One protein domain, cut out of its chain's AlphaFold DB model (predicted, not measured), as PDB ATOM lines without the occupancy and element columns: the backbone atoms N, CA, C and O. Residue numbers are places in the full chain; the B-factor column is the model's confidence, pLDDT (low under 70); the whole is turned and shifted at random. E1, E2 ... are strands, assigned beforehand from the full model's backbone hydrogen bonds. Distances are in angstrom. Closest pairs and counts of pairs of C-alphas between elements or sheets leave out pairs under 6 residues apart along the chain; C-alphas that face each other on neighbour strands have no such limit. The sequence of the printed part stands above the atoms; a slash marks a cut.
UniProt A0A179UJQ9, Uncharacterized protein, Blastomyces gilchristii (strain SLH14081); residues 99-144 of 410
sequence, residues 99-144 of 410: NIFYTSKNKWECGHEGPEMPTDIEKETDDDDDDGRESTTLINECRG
ATOM      1  N   ASN A  99     -17.086 -11.200   1.407       64.50
ATOM      2  CA  ASN A  99     -16.818 -12.222   0.402       64.50
ATOM      3  C   ASN A  99     -17.898 -13.306   0.526       64.50
ATOM      4  O   ASN A  99     -17.998 -13.999   1.541       64.50
ATOM      5  N   ILE A 100     -18.764 -13.371  -0.482       70.81
ATOM      6  CA  ILE A 100     -19.734 -14.447  -0.668       70.81
ATOM      7  C   ILE A 100     -18.973 -15.545  -1.406       70.81
ATOM      8  O   ILE A 100     -18.219 -15.241  -2.323       70.81
ATOM      9  N   PHE A 101     -19.142 -16.802  -1.013       76.50
ATOM     10  CA  PHE A 101     -18.466 -17.933  -1.648       76.50
ATOM     11  C   PHE A 101     -19.484 -18.817  -2.365       76.50
ATOM     12  O   PHE A 101     -20.613 -18.967  -1.888       76.50
ATOM     13  N   TYR A 102     -19.090 -19.432  -3.481       79.50
ATOM     14  CA  TYR A 102     -19.915 -20.453  -4.127       79.50
ATOM     15  C   TYR A 102     -20.079 -21.675  -3.213       79.50
ATOM     16  O   TYR A 102     -19.148 -22.066  -2.499       79.50
ATOM     17  N   THR A 103     -21.237 -22.331  -3.264       80.62
ATOM     18  CA  THR A 103     -21.380 -23.698  -2.747       80.62
ATOM     19  C   THR A 103     -21.047 -24.707  -3.843       80.62
ATOM     20  O   THR A 103     -20.953 -24.371  -5.022       80.62
ATOM     21  N   SER A 104     -20.837 -25.964  -3.471       83.06
ATOM     22  CA  SER A 104     -20.629 -27.072  -4.399       83.06
ATOM     23  C   SER A 104     -21.500 -28.265  -4.018       83.06
ATOM     24  O   SER A 104     -21.723 -28.515  -2.835       83.06
ATOM     25  N   LYS A 105     -21.997 -28.998  -5.016       86.75
ATOM     26  CA  LYS A 105     -22.695 -30.282  -4.868       86.75
ATOM     27  C   LYS A 105     -21.966 -31.339  -5.667       86.75
ATOM     28  O   LYS A 105     -21.685 -31.132  -6.843       86.75
ATOM     29  N   ASN A 106     -21.757 -32.500  -5.065       85.19
ATOM     30  CA  ASN A 106     -21.346 -33.683  -5.810       85.19
ATOM     31  C   ASN A 106     -22.592 -34.361  -6.385       85.19
ATOM     32  O   ASN A 106     -23.542 -34.609  -5.649       85.19
ATOM     33  N   LYS A 107     -22.601 -34.695  -7.670       83.38
ATOM     34  CA  LYS A 107     -23.660 -35.473  -8.315       83.38
ATOM     35  C   LYS A 107     -23.070 -36.789  -8.794       83.38
ATOM     36  O   LYS A 107     -22.170 -36.784  -9.627       83.38
ATOM     37  N   TRP A 108     -23.558 -37.896  -8.254       81.88
ATOM     38  CA  TRP A 108     -23.012 -39.225  -8.515       81.88
ATOM     39  C   TRP A 108     -23.704 -39.904  -9.701       81.88
ATOM     40  O   TRP A 108     -24.878 -39.644  -9.977       81.88
ATOM     41  N   GLU A 109     -23.013 -40.830 -10.370       77.38
ATOM     42  CA  GLU A 109     -23.581 -41.639 -11.466       77.38
ATOM     43  C   GLU A 109     -24.787 -42.485 -11.018       77.38
ATOM     44  O   GLU A 109     -25.663 -42.790 -11.826       77.38
ATOM     45  N   CYS A 110     -24.900 -42.799  -9.720       73.19
ATOM     46  CA  CYS A 110     -26.086 -43.435  -9.133       73.19
ATOM     47  C   CYS A 110     -27.326 -42.520  -9.039       73.19
ATOM     48  O   CYS A 110     -28.364 -42.952  -8.547       73.19
ATOM     49  N   GLY A 111     -27.234 -41.260  -9.476       72.00
ATOM     50  CA  GLY A 111     -28.333 -40.291  -9.469       72.00
ATOM     51  C   GLY A 111     -28.550 -39.569  -8.137       72.00
ATOM     52  O   GLY A 111     -29.416 -38.700  -8.063       72.00
ATOM     53  N   HIS A 112     -27.769 -39.883  -7.100       78.56
ATOM     54  CA  HIS A 112     -27.816 -39.170  -5.826       78.56
ATOM     55  C   HIS A 112     -26.964 -37.897  -5.855       78.56
ATOM     56  O   HIS A 112     -25.850 -37.874  -6.388       78.56
ATOM     57  N   GLU A 113     -27.490 -36.843  -5.238       83.06
ATOM     58  CA  GLU A 113     -26.792 -35.581  -5.011       83.06
ATOM     59  C   GLU A 113     -26.271 -35.554  -3.570       83.06
ATOM     60  O   GLU A 113     -27.016 -35.780  -2.617       83.06
ATOM     61  N   GLY A 114     -24.972 -35.313  -3.416       75.25
ATOM     62  CA  GLY A 114     -24.321 -35.108  -2.131       75.25
ATOM     63  C   GLY A 114     -24.655 -33.741  -1.519       75.25
ATOM     64  O   GLY A 114     -25.183 -32.858  -2.202       75.25
ATOM     65  N   PRO A 115     -24.332 -33.546  -0.229       77.81
ATOM     66  CA  PRO A 115     -24.628 -32.310   0.486       77.81
ATOM     67  C   PRO A 115     -23.911 -31.096  -0.119       77.81
ATOM     68  O   PRO A 115     -22.840 -31.217  -0.715       77.81
ATOM     69  N   GLU A 116     -24.488 -29.913   0.096       81.69
ATOM     70  CA  GLU A 116     -23.843 -28.641  -0.237       81.69
ATOM     71  C   GLU A 116     -22.609 -28.417   0.639       81.69
ATOM     72  O   GLU A 116     -22.708 -28.371   1.867       81.69
ATOM     73  N   MET A 117     -21.452 -28.248   0.003       77.31
ATOM     74  CA  MET A 117     -20.192 -27.908   0.661       77.31
ATOM     75  C   MET A 117     -19.754 -26.501   0.233       77.31
ATOM     76  O   MET A 117     -19.716 -26.236  -0.972       77.31
ATOM     77  N   PRO A 118     -19.418 -25.589   1.162       73.75
ATOM     78  CA  PRO A 118     -18.878 -24.282   0.798       73.75
ATOM     79  C   PRO A 118     -17.531 -24.453   0.085       73.75
ATOM     80  O   PRO A 118     -16.710 -25.272   0.499       73.75
ATOM     81  N   THR A 119     -17.312 -23.682  -0.975       75.12
ATOM     82  CA  THR A 119     -16.012 -23.593  -1.652       75.12
ATOM     83  C   THR A 119     -15.206 -22.408  -1.121       75.12
ATOM     84  O   THR A 119     -15.729 -21.553  -0.409       75.12
ATOM     85  N   ASP A 120     -13.928 -22.357  -1.474       76.50
ATOM     86  CA  ASP A 120     -13.031 -21.214  -1.289       76.50
ATOM     87  C   ASP A 120     -13.079 -20.214  -2.463       76.50
ATOM     88  O   ASP A 120     -12.348 -19.226  -2.466       76.50
ATOM     89  N   ILE A 121     -13.960 -20.441  -3.444       77.19
ATOM     90  CA  ILE A 121     -14.135 -19.585  -4.617       77.19
ATOM     91  C   ILE A 121     -15.070 -18.431  -4.251       77.19
ATOM     92  O   ILE A 121     -16.258 -18.634  -3.985       77.19
ATOM     93  N   GLU A 122     -14.525 -17.217  -4.237       73.62
ATOM     94  CA  GLU A 122     -15.285 -15.985  -4.033       73.62
ATOM     95  C   GLU A 122     -16.178 -15.699  -5.248       73.62
ATOM     96  O   GLU A 122     -15.745 -15.815  -6.394       73.62
ATOM     97  N   LYS A 123     -17.432 -15.331  -4.983       68.38
ATOM     98  CA  LYS A 123     -18.406 -14.857  -5.964       68.38
ATOM     99  C   LYS A 123     -18.217 -13.354  -6.158       68.38
ATOM    100  O   LYS A 123     -18.220 -12.601  -5.177       68.38
ATOM    101  N   GLU A 124     -18.079 -12.900  -7.400       64.88
ATOM    102  CA  GLU A 124     -18.056 -11.473  -7.688       64.88
ATOM    103  C   GLU A 124     -19.478 -10.902  -7.587       64.88
ATOM    104  O   GLU A 124     -20.481 -11.569  -7.826       64.88
ATOM    105  N   THR A 125     -19.595  -9.644  -7.160       58.88
ATOM    106  CA  THR A 125     -20.903  -9.028  -6.848       58.88
ATOM    107  C   THR A 125     -21.775  -8.808  -8.091       58.88
ATOM    108  O   THR A 125     -22.956  -8.511  -7.952       58.88
ATOM    109  N   ASP A 126     -21.183  -8.986  -9.273       57.31
ATOM    110  CA  ASP A 126     -21.807  -8.836 -10.584       57.31
ATOM    111  C   ASP A 126     -22.152 -10.219 -11.213       57.31
ATOM    112  O   ASP A 126     -22.733 -10.279 -12.291       57.31
ATOM    113  N   ASP A 127     -21.880 -11.344 -10.519       55.84
ATOM    114  CA  ASP A 127     -22.320 -12.713 -10.883       55.84
ATOM    115  C   ASP A 127     -23.798 -12.999 -10.483       55.84
ATOM    116  O   ASP A 127     -24.198 -14.152 -10.294       55.84
ATOM    117  N   ASP A 128     -24.589 -11.948 -10.249       56.19
ATOM    118  CA  ASP A 128     -26.031 -11.969  -9.923       56.19
ATOM    119  C   ASP A 128     -26.885 -11.251 -10.995       56.19
ATOM    120  O   ASP A 128     -28.079 -11.016 -10.789       56.19
ATOM    121  N   ASP A 129     -26.279 -10.874 -12.129       54.16
ATOM    122  CA  ASP A 129     -26.958 -10.183 -13.225       54.16
ATOM    123  C   ASP A 129     -27.320 -11.131 -14.396       54.16
ATOM    124  O   ASP A 129     -26.459 -11.703 -15.066       54.16
ATOM    125  N   ASP A 130     -28.622 -11.140 -14.715       56.25
ATOM    126  CA  ASP A 130     -29.200 -11.357 -16.057       56.25
ATOM    127  C   ASP A 130     -29.530 -12.787 -16.558       56.25
ATOM    128  O   ASP A 130     -29.437 -13.012 -17.759       56.25
ATOM    129  N   ASP A 131     -30.017 -13.729 -15.719       49.56
ATOM    130  CA  ASP A 131     -31.056 -14.703 -16.189       49.56
ATOM    131  C   ASP A 131     -31.813 -15.552 -15.121       49.56
ATOM    132  O   ASP A 131     -32.419 -16.582 -15.437       49.56
ATOM    133  N   GLY A 132     -31.838 -15.166 -13.835       51.62
ATOM    134  CA  GLY A 132     -32.730 -15.784 -12.825       51.62
ATOM    135  C   GLY A 132     -32.500 -17.284 -12.575       51.62
ATOM    136  O   GLY A 132     -33.403 -18.010 -12.134       51.62
ATOM    137  N   ARG A 133     -31.298 -17.757 -12.911       50.16
ATOM    138  CA  ARG A 133     -30.823 -19.133 -12.745       50.16
ATOM    139  C   ARG A 133     -29.296 -19.166 -12.612       50.16
ATOM    140  O   ARG A 133     -28.676 -20.141 -13.042       50.16
ATOM    141  N   GLU A 134     -28.683 -18.136 -12.018       52.25
ATOM    142  CA  GLU A 134     -27.282 -18.244 -11.607       52.25
ATOM    143  C   GLU A 134     -27.170 -19.296 -10.498       52.25
ATOM    144  O   GLU A 134     -27.623 -19.130  -9.365       52.25
ATOM    145  N   SER A 135     -26.586 -20.441 -10.845       57.09
ATOM    146  CA  SER A 135     -26.343 -21.507  -9.885       57.09
ATOM    147  C   SER A 135     -25.242 -21.063  -8.923       57.09
ATOM    148  O   SER A 135     -24.059 -21.263  -9.181       57.09
ATOM    149  N   THR A 136     -25.640 -20.532  -7.764       63.62
ATOM    150  CA  THR A 136     -24.768 -20.318  -6.590       63.62
ATOM    151  C   THR A 136     -24.065 -21.600  -6.123       63.62
ATOM    152  O   THR A 136     -23.134 -21.539  -5.320       63.62
ATOM    153  N   THR A 137     -24.493 -22.751  -6.649       72.38
ATOM    154  CA  THR A 137     -23.906 -24.071  -6.460       72.38
ATOM    155  C   THR A 137     -23.210 -24.583  -7.725       72.38
ATOM    156  O   THR A 137     -23.853 -24.832  -8.746       72.38
ATOM    157  N   LEU A 138     -21.911 -24.857  -7.620       77.75
ATOM    158  CA  LEU A 138     -21.119 -25.582  -8.614       77.75
ATOM    159  C   LEU A 138     -21.423 -27.088  -8.531       77.75
ATOM    160  O   LEU A 138     -21.398 -27.667  -7.446       77.75
ATOM    161  N   ILE A 139     -21.705 -27.747  -9.657       81.69
ATOM    162  CA  ILE A 139     -22.008 -29.189  -9.680       81.69
ATOM    163  C   ILE A 139     -20.765 -29.969 -10.120       81.69
ATOM    164  O   ILE A 139     -20.339 -29.874 -11.269       81.69
ATOM    165  N   ASN A 140     -20.218 -30.773  -9.212       79.38
ATOM    166  CA  ASN A 140     -19.142 -31.722  -9.479       79.38
ATOM    167  C   ASN A 140     -19.740 -33.078  -9.862       79.38
ATOM    168  O   ASN A 140     -20.367 -33.735  -9.032       79.38
ATOM    169  N   GLU A 141     -19.531 -33.534 -11.095       81.75
ATOM    170  CA  GLU A 141     -19.960 -34.872 -11.516       81.75
ATOM    171  C   GLU A 141     -18.959 -35.931 -11.023       81.75
ATOM    172  O   GLU A 141     -17.819 -36.015 -11.486       81.75
ATOM    173  N   CYS A 142     -19.383 -36.733 -10.047       76.50
ATOM    174  CA  CYS A 142     -18.591 -37.792  -9.432       76.50
ATOM    175  C   CYS A 142     -18.922 -39.147 -10.067       76.50
ATOM    176  O   CYS A 142     -20.088 -39.522 -10.199       76.50
ATOM    177  N   ARG A 143     -17.885 -39.909 -10.425       71.62
ATOM    178  CA  ARG A 143     -18.046 -41.267 -10.962       71.62
ATOM    179  C   ARG A 143     -18.305 -42.282  -9.851       71.62
ATOM    180  O   ARG A 143     -17.793 -42.121  -8.746       71.62
ATOM    181  N   GLY A 144     -19.034 -43.345 -10.172       71.25
ATOM    182  CA  GLY A 144     -19.382 -44.410  -9.238       71.25
ATOM    183  C   GLY A 144     -20.578 -44.091  -8.335       71.25
ATOM    184  O   GLY A 144     -21.403 -43.213  -8.608       71.25
TER     185      GLY A 144
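AT A GLANCE: This is residues 99 to 144 of the 410 residues of an uncharacterized protein of Blastomyces gilchristii (strain SLH14081) (UniProt A0A179UJQ9). Picture a narrow, strongly twisted sheet of three strands, with the longest strand E1 in the middle, E2 folded back along its first part and E3 along its later part. A long loop joins E2 to E3, and its residues 129 to 134 stick out from the sheet. The printed part has 46 residues with no named helix and three named strands, E1, E2 and E3 along the chain; the sheet is mixed, in the order E2, E1, E3. The class is all strand, though under half of the residues are in named elements. The whole is loose, with a radius of gyration of the C-alphas of 12.2 A, and only just elongated, spanning 36 by 23 by 13 A.

HOW THE PARTS SIT: Start from the inner strand E1, residues 100 to 108. The edge strand E3, residues 137 to 142, is its parallel neighbour, at 28 degrees between directions; look at C-alphas 104 and 138, which face each other at 4.5 A, and at N 105 and O 138, 2.8 A apart. The other edge strand, E2, residues 117 to 123, makes an antiparallel hairpin with E1, at 135 degrees; C-alphas 118 and 103 face each other at 4.4 A, and N 119 and O 102 are 2.9 A apart. E2 and E3 are apart.

IN THESE COORDINATES: Find C-alpha 100 at (-19.734, -14.447, -0.668); from there E1 runs 26.2 A to C-alpha 108. E2 begins at C-alpha 117, (-20.192, -27.908, 0.661), and runs 14.7 A. E3 runs 15.0 A and ends at C-alpha 142, (-18.591, -37.792, -9.432).

THE WHOLE: The two C-alphas farthest apart, those of Asp 126 and Gly 144, are 35.7 A apart. The printed part has no cut. The link from E1 to E2 is short, with 8 residues; the link from E2 to E3 is long, with 13. Look for pLDDT under 70 at residue 99 and residues 123 to 136; the mean of the printed part is 71.2.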